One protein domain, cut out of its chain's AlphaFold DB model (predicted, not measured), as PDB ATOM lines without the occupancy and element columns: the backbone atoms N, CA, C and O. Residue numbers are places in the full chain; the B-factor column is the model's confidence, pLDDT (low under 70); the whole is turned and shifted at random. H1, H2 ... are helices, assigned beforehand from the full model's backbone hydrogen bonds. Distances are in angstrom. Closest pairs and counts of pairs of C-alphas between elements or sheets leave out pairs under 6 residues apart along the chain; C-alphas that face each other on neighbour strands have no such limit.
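This is residues 219 to 267 of the 267 residues of the protein "SWIM-type domain-containing protein" of Armatimonadetes bacterium CG_4_8_14_3_um_filter_66_20 (UniProt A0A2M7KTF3). Look first for one long helix, H2, which makes most of a rod; the short helix H1 folds back beside its beginning, giving a lopsided helical hairpin with one long arm and one short one. The lead-in, residues 219 to 225, runs alongside H2, and the link between the helices swings round one end of the rod, where residues 235 to 241 stick out. The printed part has 49 residues with two named helices, H1 then H2, and no named strand; the class is all helix. The whole is loose, with a radius of gyration of the C-alphas of 13.6 A, and spans 45 by 18 by 12 A.

Start from H2, residues 243 to 264, and look at its residues 244 to 248, which alone touch H1, residues 226 to 231. There you will find the closest C-alphas of the two helices, those of Val 228 and Gly 244, 6.4 A apart. The two form a helical hairpin: they run opposite ways at a shallow tilt of 31 degrees. Their centres are 14.9 A apart. In H1 and H2 every O i to N i+4 pair is within hydrogen-bond range.

Find C-alpha 243 at (-22.480, 19.811, 32.902); from there H2 runs 31.3 A to C-alpha 264 at (-27.054, 36.601, 58.951). Then go back to C-alpha 226 at (-31.008, 17.328, 42.521), where H1 begins; it runs 8.8 A to C-alpha 231.

The two C-alphas farthest apart are those of Pro 235 and Gly 267, 46.0 A. The link from H1 to H2 is long, with 11 residues, and residues 235 to 241 in it stand free. The printed part has no cut and ends at Gly 267, the chain's last residue. Mean pLDDT of the printed part is 85.7; look for values under 70 at residues 265 to 267.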
ATOM      1  N   ALA A 219     -33.164  25.240  54.865       82.25
ATOM      2  CA  ALA A 219     -32.263  24.112  55.094       82.25
ATOM      3  C   ALA A 219     -31.492  23.749  53.819       82.25
ATOM      4  O   ALA A 219     -31.945  24.004  52.701       82.25
ATOM      5  N   ARG A 220     -30.315  23.131  53.983       82.69
ATOM      6  CA  ARG A 220     -29.551  22.608  52.845       82.69
ATOM      7  C   ARG A 220     -30.340  21.443  52.225       82.69
ATOM      8  O   ARG A 220     -30.779  20.568  52.973       82.69
ATOM      9  N   PRO A 221     -30.509  21.391  50.894       80.75
ATOM     10  CA  PRO A 221     -31.101  20.227  50.256       80.75
ATOM     11  C   PRO A 221     -30.235  18.983  50.523       80.75
ATOM     12  O   PRO A 221     -29.004  19.088  50.516       80.75
ATOM     13  N   PRO A 222     -30.850  17.804  50.724       81.62
ATOM     14  CA  PRO A 222     -30.124  16.568  51.022       81.62
ATOM     15  C   PRO A 222     -29.273  16.081  49.842       81.62
ATOM     16  O   PRO A 222     -28.268  15.408  50.042       81.62
ATOM     17  N   VAL A 223     -29.651  16.446  48.611       83.88
ATOM     18  CA  VAL A 223     -28.914  16.121  47.387       83.88
ATOM     19  C   VAL A 223     -28.544  17.414  46.667       83.88
ATOM     20  O   VAL A 223     -29.419  18.173  46.238       83.88
ATOM     21  N   ALA A 224     -27.244  17.659  46.507       83.06
ATOM     22  CA  ALA A 224     -26.750  18.792  45.734       83.06
ATOM     23  C   ALA A 224     -27.161  18.659  44.259       83.06
ATOM     24  O   ALA A 224     -27.090  17.572  43.675       83.06
ATOM     25  N   ALA A 225     -27.633  19.771  43.686       88.25
ATOM     26  CA  ALA A 225     -28.099  19.879  42.303       88.25
ATOM     27  C   ALA A 225     -29.112  18.793  41.877       88.25
ATOM     28  O   ALA A 225     -29.103  18.344  40.732       88.25
ATOM     29  N   ALA A 226     -30.023  18.388  42.774       86.12
ATOM     30  CA  ALA A 226     -31.008  17.328  42.521       86.12
ATOM     31  C   ALA A 226     -31.798  17.508  41.208       86.12
ATOM     32  O   ALA A 226     -32.045  16.544  40.487       86.12
ATOM     33  N   VAL A 227     -32.156  18.752  40.868       88.00
ATOM     34  CA  VAL A 227     -32.857  19.082  39.615       88.00
ATOM     35  C   VAL A 227     -31.981  18.802  38.394       88.00
ATOM     36  O   VAL A 227     -32.451  18.211  37.428       88.00
ATOM     37  N   VAL A 228     -30.700  19.168  38.449       90.62
ATOM     38  CA  VAL A 228     -29.745  18.948  37.355       90.62
ATOM     39  C   VAL A 228     -29.490  17.455  37.162       90.62
ATOM     40  O   VAL A 228     -29.574  16.963  36.043       90.62
ATOM     41  N   LYS A 229     -29.294  16.709  38.255       84.81
ATOM     42  CA  LYS A 229     -29.121  15.246  38.220       84.81
ATOM     43  C   LYS A 229     -30.329  14.527  37.614       84.81
ATOM     44  O   LYS A 229     -30.164  13.531  36.921       84.81
ATOM     45  N   ARG A 230     -31.540  15.045  37.842       88.06
ATOM     46  CA  ARG A 230     -32.777  14.490  37.277       88.06
ATOM     47  C   ARG A 230     -32.949  14.794  35.787       88.06
ATOM     48  O   ARG A 230     -33.496  13.962  35.071       88.06
ATOM     49  N   LEU A 231     -32.549  15.984  35.342       88.44
ATOM     50  CA  LEU A 231     -32.718  16.423  33.954       88.44
ATOM     51  C   LEU A 231     -31.583  15.953  33.034       88.44
ATOM     52  O   LEU A 231     -31.793  15.853  31.828       88.44
ATOM     53  N   GLY A 232     -30.421  15.619  33.600       86.25
ATOM     54  CA  GLY A 232     -29.260  15.152  32.850       86.25
ATOM     55  C   GLY A 232     -28.543  16.272  32.096       86.25
ATOM     56  O   GLY A 232     -28.769  17.462  32.333       86.25
ATOM     57  N   GLU A 233     -27.637  15.884  31.198       90.50
ATOM     58  CA  GLU A 233     -26.837  16.834  30.425       90.50
ATOM     59  C   GLU A 233     -27.624  17.422  29.240       90.50
ATOM     60  O   GLU A 233     -28.223  16.676  28.459       90.50
ATOM     61  N   PRO A 234     -27.620  18.757  29.062       91.62
ATOM     62  CA  PRO A 234     -28.251  19.387  27.917       91.62
ATOM     63  C   PRO A 234     -27.540  19.017  26.607       91.62
ATOM     64  O   PRO A 234     -26.313  19.067  26.537       91.62
ATOM     65  N   PRO A 235     -28.280  18.781  25.509       88.25
ATOM     66  CA  PRO A 235     -27.704  18.351  24.228       88.25
ATOM     67  C   PRO A 235     -26.834  19.414  23.535       88.25
ATOM     68  O   PRO A 235     -26.180  19.131  22.533       88.25
ATOM     69  N   PHE A 236     -26.856  20.656  24.020       91.62
ATOM     70  CA  PHE A 236     -26.046  21.762  23.510       91.62
ATOM     71  C   PHE A 236     -24.774  22.012  24.332       91.62
ATOM     72  O   PHE A 236     -24.002  22.897  23.966       91.62
ATOM     73  N   TRP A 237     -24.558  21.276  25.427       91.38
ATOM     74  CA  TRP A 237     -23.337  21.382  26.219       91.38
ATOM     75  C   TRP A 237     -22.156  20.814  25.421       91.38
ATOM     76  O   TRP A 237     -22.249  19.721  24.865       91.38
ATOM     77  N   ARG A 238     -21.077  21.589  25.289       87.69
ATOM     78  CA  ARG A 238     -19.902  21.240  24.466       87.69
ATOM     79  C   ARG A 238     -18.573  21.508  25.174       87.69
ATOM     80  O   ARG A 238     -17.544  21.564  24.511       87.69
ATOM     81  N   GLU A 239     -18.619  21.725  26.481       87.50
ATOM     82  CA  GLU A 239     -17.420  21.913  27.295       87.50
ATOM     83  C   GLU A 239     -16.811  20.553  27.657       87.50
ATOM     84  O   GLU A 239     -17.521  19.548  27.707       87.50
ATOM     85  N   ASP A 240     -15.505  20.537  27.927       84.25
ATOM     86  CA  ASP A 240     -14.784  19.321  28.333       84.25
ATOM     87  C   ASP A 240     -15.170  18.855  29.753       84.25
ATOM     88  O   ASP A 240     -15.062  17.672  30.074       84.25
ATOM     89  N   GLU A 241     -15.623  19.779  30.609       87.88
ATOM     90  CA  GLU A 241     -16.119  19.496  31.964       87.88
ATOM     91  C   GLU A 241     -17.610  19.114  31.907       87.88
ATOM     92  O   GLU A 241     -18.411  19.783  31.242       87.88
ATOM     93  N   GLY A 242     -17.999  18.049  32.617       89.50
ATOM     94  CA  GLY A 242     -19.379  17.559  32.623       89.50
ATOM     95  C   GLY A 242     -20.353  18.610  33.160       89.50
ATOM     96  O   GLY A 242     -20.095  19.255  34.181       89.50
ATOM     97  N   PHE A 243     -21.509  18.777  32.510       92.06
ATOM     98  CA  PHE A 243     -22.480  19.811  32.902       92.06
ATOM     99  C   PHE A 243     -22.934  19.636  34.355       92.06
ATOM    100  O   PHE A 243     -23.083  20.608  35.096       92.06
ATOM    101  N   GLY A 244     -23.127  18.379  34.767       90.44
ATOM    102  CA  GLY A 244     -23.505  18.035  36.135       90.44
ATOM    103  C   GLY A 244     -22.487  18.519  37.165       90.44
ATOM    104  O   GLY A 244     -22.884  19.110  38.166       90.44
ATOM    105  N   GLU A 245     -21.193  18.345  36.892       88.38
ATOM    106  CA  GLU A 245     -20.100  18.726  37.796       88.38
ATOM    107  C   GLU A 245     -20.015  20.250  37.953       88.38
ATOM    108  O   GLU A 245     -19.978  20.774  39.073       88.38
ATOM    109  N   VAL A 246     -20.093  20.977  36.832       93.38
ATOM    110  CA  VAL A 246     -20.102  22.446  36.824       93.38
ATOM    111  C   VAL A 246     -21.287  22.980  37.622       93.38
ATOM    112  O   VAL A 246     -21.132  23.846  38.490       93.38
ATOM    113  N   MET A 247     -22.483  22.466  37.343       93.88
ATOM    114  CA  MET A 247     -23.701  22.925  37.995       93.88
ATOM    115  C   MET A 247     -23.753  22.544  39.470       93.88
ATOM    116  O   MET A 247     -24.252  23.332  40.270       93.88
ATOM    117  N   GLU A 248     -23.218  21.388  39.859       92.12
ATOM    118  CA  GLU A 248     -23.135  20.984  41.261       92.12
ATOM    119  C   GLU A 248     -22.322  21.999  42.070       92.12
ATOM    120  O   GLU A 248     -22.836  22.533  43.055       92.12
ATOM    121  N   ARG A 249     -21.144  22.412  41.579       93.88
ATOM    122  CA  ARG A 249     -20.329  23.461  42.217       93.88
ATOM    123  C   ARG A 249     -21.079  24.790  42.370       93.88
ATOM    124  O   ARG A 249     -20.993  25.448  43.416       93.88
ATOM    125  N   TRP A 250     -21.829  25.200  41.345       93.88
ATOM    126  CA  TRP A 250     -22.647  26.416  41.405       93.88
ATOM    127  C   TRP A 250     -23.768  26.300  42.436       93.88
ATOM    128  O   TRP A 250     -23.931  27.197  43.265       93.88
ATOM    129  N   TYR A 251     -24.502  25.188  42.432       91.81
ATOM    130  CA  TYR A 251     -25.581  24.934  43.383       91.81
ATOM    131  C   TYR A 251     -25.068  24.923  44.821       91.81
ATOM    132  O   TYR A 251     -25.702  25.516  45.694       91.81
ATOM    133  N   GLU A 252     -23.914  24.312  45.082       91.50
ATOM    134  CA  GLU A 252     -23.308  24.321  46.411       91.50
ATOM    135  C   GLU A 252     -22.937  25.729  46.876       91.50
ATOM    136  O   GLU A 252     -23.237  26.102  48.014       91.50
ATOM    137  N   THR A 253     -22.341  26.528  45.987       93.19
ATOM    138  CA  THR A 253     -21.924  27.905  46.284       93.19
ATOM    139  C   THR A 253     -23.127  28.801  46.570       93.19
ATOM    140  O   THR A 253     -23.143  29.528  47.568       93.19
ATOM    141  N   VAL A 254     -24.158  28.724  45.722       92.00
ATOM    142  CA  VAL A 254     -25.404  29.486  45.881       92.00
ATOM    143  C   VAL A 254     -26.122  29.069  47.158       92.00
ATOM    144  O   VAL A 254     -26.514  29.930  47.938       92.00
ATOM    145  N   THR A 255     -26.220  27.767  47.428       89.50
ATOM    146  CA  THR A 255     -26.847  27.248  48.650       89.50
ATOM    147  C   THR A 255     -26.111  27.727  49.900       89.50
ATOM    148  O   THR A 255     -26.740  28.198  50.842       89.50
ATOM    149  N   ALA A 256     -24.775  27.663  49.915       89.19
ATOM    150  CA  ALA A 256     -23.981  28.142  51.044       89.19
ATOM    151  C   ALA A 256     -24.170  29.648  51.281       89.19
ATOM    152  O   ALA A 256     -24.226  30.093  52.426       89.19
ATOM    153  N   ARG A 257     -24.285  30.440  50.209       90.62
ATOM    154  CA  ARG A 257     -24.572  31.872  50.306       90.62
ATOM    155  C   ARG A 257     -25.993  32.141  50.804       90.62
ATOM    156  O   ARG A 257     -26.137  32.933  51.724       90.62
ATOM    157  N   ALA A 258     -26.993  31.460  50.252       87.56
ATOM    158  CA  ALA A 258     -28.392  31.620  50.633       87.56
ATOM    159  C   ALA A 258     -28.627  31.264  52.106       87.56
ATOM    160  O   ALA A 258     -29.318  31.993  52.803       87.56
ATOM    161  N   ILE A 259     -27.998  30.193  52.606       87.94
ATOM    162  CA  ILE A 259     -28.051  29.834  54.032       87.94
ATOM    163  C   ILE A 259     -27.395  30.918  54.891       87.94
ATOM    164  O   ILE A 259     -27.955  31.300  55.912       87.94
ATOM    165  N   ARG A 260     -26.232  31.449  54.487       87.81
ATOM    166  CA  ARG A 260     -25.605  32.557  55.224       87.81
ATOM    167  C   ARG A 260     -26.503  33.786  55.265       87.81
ATOM    168  O   ARG A 260     -26.675  34.333  56.338       87.81
ATOM    169  N   GLU A 261     -27.074  34.202  54.138       87.19
ATOM    170  CA  GLU A 261     -27.965  35.369  54.077       87.19
ATOM    171  C   GLU A 261     -29.247  35.145  54.894       87.19
ATOM    172  O   GLU A 261     -29.634  36.016  55.662       87.19
ATOM    173  N   ALA A 262     -29.844  33.952  54.827       81.38
ATOM    174  CA  ALA A 262     -31.056  33.613  55.574       81.38
ATOM    175  C   ALA A 262     -30.890  33.672  57.105       81.38
ATOM    176  O   ALA A 262     -31.877  33.871  57.809       81.38
ATOM    177  N   TYR A 263     -29.667  33.501  57.621       79.19
ATOM    178  CA  TYR A 263     -29.378  33.500  59.061       79.19
ATOM    179  C   TYR A 263     -28.397  34.602  59.507       79.19
ATOM    180  O   TYR A 263     -28.038  34.645  60.681       79.19
ATOM    181  N   ALA A 264     -27.959  35.494  58.612       72.19
ATOM    182  CA  ALA A 264     -27.054  36.601  58.951       72.19
ATOM    183  C   ALA A 264     -27.759  37.734  59.716       72.19
ATOM    184  O   ALA A 264     -27.121  38.383  60.540       72.19
ATOM    185  N   ASP A 265     -29.063  37.922  59.496       58.03
ATOM    186  CA  ASP A 265     -29.865  38.990  60.114       58.03
ATOM    187  C   ASP A 265     -30.603  38.539  61.396       58.03
ATOM    188  O   ASP A 265     -31.523  39.205  61.866       58.03
ATOM    189  N   GLY A 266     -30.223  37.386  61.965       55.28
ATOM    190  CA  GLY A 266     -30.858  36.775  63.144       55.28
ATOM    191  C   GLY A 266     -30.068  36.869  64.456       55.28
ATOM    192  O   GLY A 266     -30.326  36.063  65.352       55.28
ATOM    193  N   GLY A 267     -29.092  37.780  64.553       41.69
ATOM    194  CA  GLY A 267     -28.270  38.025  65.750       41.69
ATOM    195  C   GLY A 267     -28.651  39.296  66.493       41.69
ATOM    196  O   GLY A 267     -28.777  40.340  65.820       41.69
TER     197      GLY A 267